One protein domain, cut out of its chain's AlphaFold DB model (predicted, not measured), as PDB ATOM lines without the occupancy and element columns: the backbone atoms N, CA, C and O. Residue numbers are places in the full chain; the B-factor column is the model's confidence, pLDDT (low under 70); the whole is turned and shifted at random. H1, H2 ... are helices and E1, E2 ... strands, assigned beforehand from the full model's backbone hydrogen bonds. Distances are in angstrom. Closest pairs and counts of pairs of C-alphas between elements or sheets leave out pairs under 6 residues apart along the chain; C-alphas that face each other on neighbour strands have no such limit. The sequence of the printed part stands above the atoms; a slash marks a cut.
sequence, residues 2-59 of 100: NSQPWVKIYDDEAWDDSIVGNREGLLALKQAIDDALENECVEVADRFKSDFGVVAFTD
ATOM      1  N   ASN A   2     102.244  95.232 260.238       49.84
ATOM      2  CA  ASN A   2     103.486  95.964 260.503       49.84
ATOM      3  C   ASN A   2     104.598  94.920 260.669       49.84
ATOM      4  O   ASN A   2     104.977  94.548 261.777       49.84
ATOM      5  N   SER A   3     104.959  94.283 259.557       69.62
ATOM      6  CA  SER A   3     106.012  93.270 259.521       69.62
ATOM      7  C   SER A   3     107.349  93.990 259.486       69.62
ATOM      8  O   SER A   3     107.604  94.677 258.506       69.62
ATOM      9  N   GLN A   4     108.182  93.825 260.516       82.50
ATOM     10  CA  GLN A   4     109.539  94.380 260.528       82.50
ATOM     11  C   GLN A   4     110.271  94.098 259.201       82.50
ATOM     12  O   GLN A   4     110.109  93.003 258.646       82.50
ATOM     13  N   PRO A   5     111.061  95.056 258.684       86.50
ATOM     14  CA  PRO A   5     111.849  94.857 257.475       86.50
ATOM     15  C   PRO A   5     112.837  93.707 257.690       86.50
ATOM     16  O   PRO A   5     113.550  93.668 258.697       86.50
ATOM     17  N   TRP A   6     112.846  92.749 256.765       88.94
ATOM     18  CA  TRP A   6     113.712  91.577 256.837       88.94
ATOM     19  C   TRP A   6     114.253  91.188 255.464       88.94
ATOM     20  O   TRP A   6     113.570  91.334 254.446       88.94
ATOM     21  N   VAL A   7     115.476  90.671 255.469       88.44
ATOM     22  CA  VAL A   7     116.213  90.161 254.311       88.44
ATOM     23  C   VAL A   7     116.936  88.893 254.748       88.44
ATOM     24  O   VAL A   7     117.340  88.787 255.899       88.44
ATOM     25  N   LYS A   8     117.067  87.914 253.867       84.44
ATOM     26  CA  LYS A   8     117.773  86.667 254.126       84.44
ATOM     27  C   LYS A   8     118.445  86.193 252.845       84.44
ATOM     28  O   LYS A   8     117.859  86.340 251.773       84.44
ATOM     29  N   ILE A   9     119.629  85.614 252.961       78.94
ATOM     30  CA  ILE A   9     120.299  84.911 251.874       78.94
ATOM     31  C   ILE A   9     119.876  83.440 251.980       78.94
ATOM     32  O   ILE A   9     120.090  82.786 253.002       78.94
ATOM     33  N   TYR A  10     119.170  82.941 250.968       71.94
ATOM     34  CA  TYR A  10     118.843  81.524 250.870       71.94
ATOM     35  C   TYR A  10     119.866  80.812 249.993       71.94
ATOM     36  O   TYR A  10     120.246  81.307 248.937       71.94
ATOM     37  N   ASP A  11     120.259  79.646 250.487       60.62
ATOM     38  CA  ASP A  11     120.982  78.591 249.788       60.62
ATOM     39  C   ASP A  11     120.182  77.305 250.062       60.62
ATOM     40  O   ASP A  11     120.517  76.485 250.920       60.62
ATOM     41  N   ASP A  12     118.968  77.245 249.505       61.72
ATOM     42  CA  ASP A  12     118.087  76.082 249.610       61.72
ATOM     43  C   ASP A  12     117.560  75.662 248.233       61.72
ATOM     44  O   ASP A  12     117.604  76.427 247.275       61.72
ATOM     45  N   GLU A  13     117.044  74.430 248.121       57.50
ATOM     46  CA  GLU A  13     116.579  73.862 246.840       57.50
ATOM     47  C   GLU A  13     115.496  74.703 246.133       57.50
ATOM     48  O   GLU A  13     115.254  74.514 244.941       57.50
ATOM     49  N   ALA A  14     114.803  75.594 246.852       61.38
ATOM     50  CA  ALA A  14     113.750  76.438 246.294       61.38
ATOM     51  C   ALA A  14     114.265  77.814 245.839       61.38
ATOM     52  O   ALA A  14     113.638  78.440 244.980       61.38
ATOM     53  N   TRP A  15     115.375  78.277 246.409       60.19
ATOM     54  CA  TRP A  15     115.936  79.610 246.236       60.19
ATOM     55  C   TRP A  15     117.459  79.496 246.148       60.19
ATOM     56  O   TRP A  15     118.176  79.871 247.074       60.19
ATOM     57  N   ASP A  16     117.917  78.951 245.020       65.12
ATOM     58  CA  ASP A  16     119.330  78.830 244.648       65.12
ATOM     59  C   ASP A  16     119.987  80.222 244.654       65.12
ATOM     60  O   ASP A  16     119.502  81.136 243.975       65.12
ATOM     61  N   ASP A  17     121.017  80.401 245.485       68.19
ATOM     62  CA  ASP A  17     121.822  81.623 245.644       68.19
ATOM     63  C   ASP A  17     121.019  82.944 245.614       68.19
ATOM     64  O   ASP A  17     121.337  83.900 244.897       68.19
ATOM     65  N   SER A  18     119.932  83.018 246.386       79.00
ATOM     66  CA  SER A  18     118.945  84.097 246.261       79.00
ATOM     67  C   SER A  18     118.819  84.961 247.515       79.00
ATOM     68  O   SER A  18     118.619  84.475 248.628       79.00
ATOM     69  N   ILE A  19     118.816  86.285 247.330       84.12
ATOM     70  CA  ILE A  19     118.458  87.242 248.386       84.12
ATOM     71  C   ILE A  19     116.937  87.421 248.402       84.12
ATOM     72  O   ILE A  19     116.342  87.927 247.448       84.12
ATOM     73  N   VAL A  20     116.297  87.055 249.511       86.31
ATOM     74  CA  VAL A  20     114.842  87.126 249.689       86.31
ATOM     75  C   VAL A  20     114.511  88.044 250.858       86.31
ATOM     76  O   VAL A  20     115.143  87.999 251.907       86.31
ATOM     77  N   GLY A  21     113.484  88.874 250.714       86.25
ATOM     78  CA  GLY A  21     113.043  89.775 251.772       86.25
ATOM     79  C   GLY A  21     111.606  90.226 251.576       86.25
ATOM     80  O   GLY A  21     111.022  90.053 250.502       86.25
ATOM     81  N   ASN A  22     111.021  90.840 252.605       90.69
ATOM     82  CA  ASN A  22     109.792  91.603 252.394       90.69
ATOM     83  C   ASN A  22     110.098  92.907 251.642       90.69
ATOM     84  O   ASN A  22     111.239  93.354 251.564       90.69
ATOM     85  N   ARG A  23     109.057  93.552 251.098       90.12
ATOM     86  CA  ARG A  23     109.207  94.802 250.335       90.12
ATOM     87  C   ARG A  23     110.014  95.863 251.093       90.12
ATOM     88  O   ARG A  23     110.856  96.518 250.495       90.12
ATOM     89  N   GLU A  24     109.747  96.031 252.385       90.94
ATOM     90  CA  GLU A  24     110.438  97.012 253.231       90.94
ATOM     91  C   GLU A  24     111.911  96.645 253.454       90.94
ATOM     92  O   GLU A  24     112.769  97.514 253.352       90.94
ATOM     93  N   GLY A  25     112.223  95.364 253.670       89.62
ATOM     94  CA  GLY A  25     113.593  94.869 253.805       89.62
ATOM     95  C   GLY A  25     114.399  95.001 252.517       89.62
ATOM     96  O   GLY A  25     115.526  95.477 252.560       89.62
ATOM     97  N   LEU A  26     113.815  94.679 251.359       89.88
ATOM     98  CA  LEU A  26     114.490  94.841 250.064       89.88
ATOM     99  C   LEU A  26     114.752  96.316 249.723       89.88
ATOM    100  O   LEU A  26     115.786  96.642 249.142       89.88
ATOM    101  N   LEU A  27     113.846  97.222 250.106       92.81
ATOM    102  CA  LEU A  27     114.078  98.664 249.976       92.81
ATOM    103  C   LEU A  27     115.202  99.142 250.906       92.81
ATOM    104  O   LEU A  27     116.048  99.921 250.474       92.81
ATOM    105  N   ALA A  28     115.238  98.655 252.149       90.25
ATOM    106  CA  ALA A  28     116.296  98.985 253.100       90.25
ATOM    107  C   ALA A  28     117.663  98.418 252.673       90.25
ATOM    108  O   ALA A  28     118.678  99.094 252.827       90.25
ATOM    109  N   LEU A  29     117.689  97.219 252.079       91.56
ATOM    110  CA  LEU A  29     118.889  96.636 251.481       91.56
ATOM    111  C   LEU A  29     119.396  97.486 250.324       91.56
ATOM    112  O   LEU A  29     120.582  97.790 250.281       91.56
ATOM    113  N   LYS A  30     118.509  97.899 249.412       91.31
ATOM    114  CA  LYS A  30     118.890  98.786 248.312       91.31
ATOM    115  C   LYS A  30     119.573 100.046 248.846       91.31
ATOM    116  O   LYS A  30     120.643 100.398 248.373       91.31
ATOM    117  N   GLN A  31     118.987 100.672 249.864       92.25
ATOM    118  CA  GLN A  31     119.574 101.860 250.473       92.25
ATOM    119  C   GLN A  31     120.920 101.569 251.155       92.25
ATOM    120  O   GLN A  31     121.828 102.381 251.077       92.25
ATOM    121  N   ALA A  32     121.082 100.409 251.797       89.00
ATOM    122  CA  ALA A  32     122.369 100.002 252.359       89.00
ATOM    123  C   ALA A  32     123.441  99.754 251.283       89.00
ATOM    124  O   ALA A  32     124.603 100.062 251.519       89.00
ATOM    125  N   ILE A  33     123.059  99.233 250.112       91.31
ATOM    126  CA  ILE A  33     123.954  99.080 248.955       91.31
ATOM    127  C   ILE A  33     124.353 100.450 248.413       91.31
ATOM    128  O   ILE A  33     125.541 100.694 248.235       91.31
ATOM    129  N   ASP A  34     123.383 101.340 248.194       92.75
ATOM    130  CA  ASP A  34     123.646 102.704 247.724       92.75
ATOM    131  C   ASP A  34     124.613 103.425 248.690       92.75
ATOM    132  O   ASP A  34     125.622 103.981 248.262       92.75
ATOM    133  N   ASP A  35     124.387 103.310 250.005       90.44
ATOM    134  CA  ASP A  35     125.272 103.889 251.021       90.44
ATOM    135  C   ASP A  35     126.666 103.225 251.044       90.44
ATOM    136  O   ASP A  35     127.660 103.902 251.311       90.44
ATOM    137  N   ALA A  36     126.770 101.915 250.787       90.12
ATOM    138  CA  ALA A  36     128.047 101.195 250.744       90.12
ATOM    139  C   ALA A  36     128.863 101.520 249.489       90.12
ATOM    140  O   ALA A  36     130.088 101.493 249.544       90.12
ATOM    141  N   LEU A  37     128.214 101.881 248.380       90.56
ATOM    142  CA  LEU A  37     128.902 102.402 247.196       90.56
ATOM    143  C   LEU A  37     129.545 103.770 247.464       90.56
ATOM    144  O   LEU A  37     130.568 104.090 246.867       90.56
ATOM    145  N   GLU A  38     128.967 104.570 248.363       90.69
ATOM    146  CA  GLU A  38     129.518 105.876 248.747       90.69
ATOM    147  C   GLU A  38     130.546 105.787 249.886       90.69
ATOM    148  O   GLU A  38     131.529 106.528 249.885       90.69
ATOM    149  N   ASN A  39     130.320 104.905 250.864       87.88
ATOM    150  CA  ASN A  39     131.092 104.837 252.113       87.88
ATOM    151  C   ASN A  39     131.973 103.584 252.235       87.88
ATOM    152  O   ASN A  39     132.520 103.330 253.306       87.88
ATOM    153  N   GLU A  40     132.073 102.786 251.169       84.69
ATOM    154  CA  GLU A  40     132.773 101.493 251.069       84.69
ATOM    155  C   GLU A  40     132.198 100.368 251.951       84.69
ATOM    156  O   GLU A  40     132.276  99.196 251.591       84.69
ATOM    157  N   CYS A  41     131.605 100.678 253.103       86.88
ATOM    158  CA  CYS A  41     131.126  99.692 254.063       86.88
ATOM    159  C   CYS A  41     130.006 100.261 254.941       86.88
ATOM    160  O   CYS A  41     130.121 101.362 255.482       86.88
ATOM    161  N   VAL A  42     128.924  99.498 255.110       88.81
ATOM    162  CA  VAL A  42     127.758  99.891 255.908       88.81
ATOM    163  C   VAL A  42     127.255  98.719 256.742       88.81
ATOM    164  O   VAL A  42     126.978  97.635 256.229       88.81
ATOM    165  N   GLU A  43     127.075  98.958 258.038       88.44
ATOM    166  CA  GLU A  43     126.452  98.010 258.962       88.44
ATOM    167  C   GLU A  43     124.921  98.004 258.796       88.44
ATOM    168  O   GLU A  43     124.277  99.056 258.719       88.44
ATOM    169  N   VAL A  44     124.326  96.809 258.729       87.50
ATOM    170  CA  VAL A  44     122.889  96.625 258.441       87.50
ATOM    171  C   VAL A  44     122.055  96.147 259.630       87.50
ATOM    172  O   VAL A  44     120.827  96.151 259.534       87.50
ATOM    173  N   ALA A  45     122.686  95.802 260.759       82.25
ATOM    174  CA  ALA A  45     122.025  95.234 261.940       82.25
ATOM    175  C   ALA A  45     120.858  96.090 262.476       82.25
ATOM    176  O   ALA A  45     119.835  95.549 262.897       82.25
ATOM    177  N   ASP A  46     120.977  97.418 262.392       82.00
ATOM    178  CA  ASP A  46     119.959  98.366 262.866       82.00
ATOM    179  C   ASP A  46     118.904  98.731 261.805       82.00
ATOM    180  O   ASP A  46     117.906  99.388 262.111       82.00
ATOM    181  N   ARG A  47     119.105  98.327 260.543       82.94
ATOM    182  CA  ARG A  47     118.269  98.742 259.402       82.94
ATOM    183  C   ARG A  47     117.186  97.723 259.067       82.94
ATOM    184  O   ARG A  47     116.063  98.094 258.729       82.94
ATOM    185  N   PHE A  48     117.522  96.440 259.137       86.25
ATOM    186  CA  PHE A  48     116.601  95.338 258.880       86.25
ATOM    187  C   PHE A  48     117.129  94.048 259.501       86.25
ATOM    188  O   PHE A  48     118.329  93.859 259.679       86.25
ATOM    189  N   LYS A  49     116.221  93.118 259.801       86.44
ATOM    190  CA  LYS A  49     116.610  91.795 260.288       86.44
ATOM    191  C   LYS A  49     117.238  91.000 259.143       86.44
ATOM    192  O   LYS A  49     116.538  90.707 258.175       86.44
ATOM    193  N   SER A  50     118.506  90.628 259.273       85.44
ATOM    194  CA  SER A  50     119.214  89.795 258.297       85.44
ATOM    195  C   SER A  50     120.168  88.790 258.929       85.44
ATOM    196  O   SER A  50     120.394  88.795 260.139       85.44
ATOM    197  N   ASP A  51     120.639  87.862 258.104       83.75
ATOM    198  CA  ASP A  51     121.648  86.843 258.391       83.75
ATOM    199  C   ASP A  51     123.087  87.314 258.119       83.75
ATOM    200  O   ASP A  51     124.037  86.616 258.469       83.75
ATOM    201  N   PHE A  52     123.257  88.517 257.570       81.56
ATOM    202  CA  PHE A  52     124.542  89.185 257.378       81.56
ATOM    203  C   PHE A  52     124.586  90.507 258.154       81.56
ATOM    204  O   PHE A  52     123.568  91.151 258.380       81.56
ATOM    205  N   GLY A  53     125.775  90.916 258.599       81.94
ATOM    206  CA  GLY A  53     125.938  92.119 259.429       81.94
ATOM    207  C   GLY A  53     126.284  93.389 258.653       81.94
ATOM    208  O   GLY A  53     126.045  94.490 259.145       81.94
ATOM    209  N   VAL A  54     126.848  93.254 257.450       86.56
ATOM    210  CA  VAL A  54     127.478  94.355 256.708       86.56
ATOM    211  C   VAL A  54     127.252  94.193 255.207       86.56
ATOM    212  O   VAL A  54     127.256  93.075 254.694       86.56
ATOM    213  N   VAL A  55     127.098  95.318 254.512       86.19
ATOM    214  CA  VAL A  55     127.209  95.433 253.053       86.19
ATOM    215  C   VAL A  55     128.474  96.232 252.758       86.19
ATOM    216  O   VAL A  55     128.635  97.336 253.275       86.19
ATOM    217  N   ALA A  56     129.381  95.670 251.962       85.94
ATOM    218  CA  ALA A  56     130.651  96.301 251.621       85.94
ATOM    219  C   ALA A  56     130.863  96.311 250.107       85.94
ATOM    220  O   ALA A  56     130.513  95.356 249.412       85.94
ATOM    221  N   PHE A  57     131.448  97.397 249.621       86.44
ATOM    222  CA  PHE A  57     131.930  97.548 248.261       86.44
ATOM    223  C   PHE A  57     133.420  97.190 248.219       86.44
ATOM    224  O   PHE A  57     134.198  97.626 249.066       86.44
ATOM    225  N   THR A  58     133.817  96.366 247.251       84.12
ATOM    226  CA  THR A  58     135.208  95.944 247.063       84.12
ATOM    227  C   THR A  58     135.535  95.839 245.580       84.12
ATOM    228  O   THR A  58     134.719  95.359 244.798       84.12
ATOM    229  N   ASP A  59     136.751  96.249 245.218       80.19
ATOM    230  CA  ASP A  59     137.338  96.048 243.886       80.19
ATOM    231  C   ASP A  59     138.115  94.720 243.789       80.19
ATOM    232  O   ASP A  59     138.751  94.438 242.774       80.19
TER     233      ASP A  59
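Overview. This is residues 2 to 59 of the 100 residues of an uncharacterized protein of Shewanella woodyi (strain ATCC 51908 / MS32) (UniProt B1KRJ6). The larger hairpin, E1 and E2, meets the first part of one long helix, H1, and a small hairpin, E3 and E4, packs along the later part. The 58 printed residues hold E1, E2, H1, E3, E4 in chain order, a mixed class of helices and strands; each two-stranded sheet is antiparallel. The whole is compact, radius of gyration of the C-alphas 11.7 A, yet flat, spanning 33 by 31 by 15 A.

Along the chain. Find C-alpha 7 at (116.213, 90.161, 254.311), where E1, residues 7 to 12, begins; E2 is residues 15 to 21. H1, residues 23 to 39, runs 24.1 A. E3 is residues 41 to 43; E4, residues 54 to 56, ends at C-alpha 56 (130.651, 96.301, 251.621).

Arrangement. In hairpin E1 and E2, look at N 8 and O 20, 2.7 A; in hairpin E3 and E4, at N 42 and O 55, 2.9 A. The closest C-alphas of E1 and H1 are Val 7 and Gly 25, 5.4 A; of H1 and E3, Ala 36 and Val 42, 5.3 A. E1 and E4 are apart. In H1 every O i to N i+4 pair is within hydrogen-bond range.

Size, cuts and confidence. The C-alphas of Asn 2 and Asp 59 are farthest apart, 37.7 A. The printed part has no cut and no long link. Confidence is under 70 at residues 2 to 3 and 11 to 17.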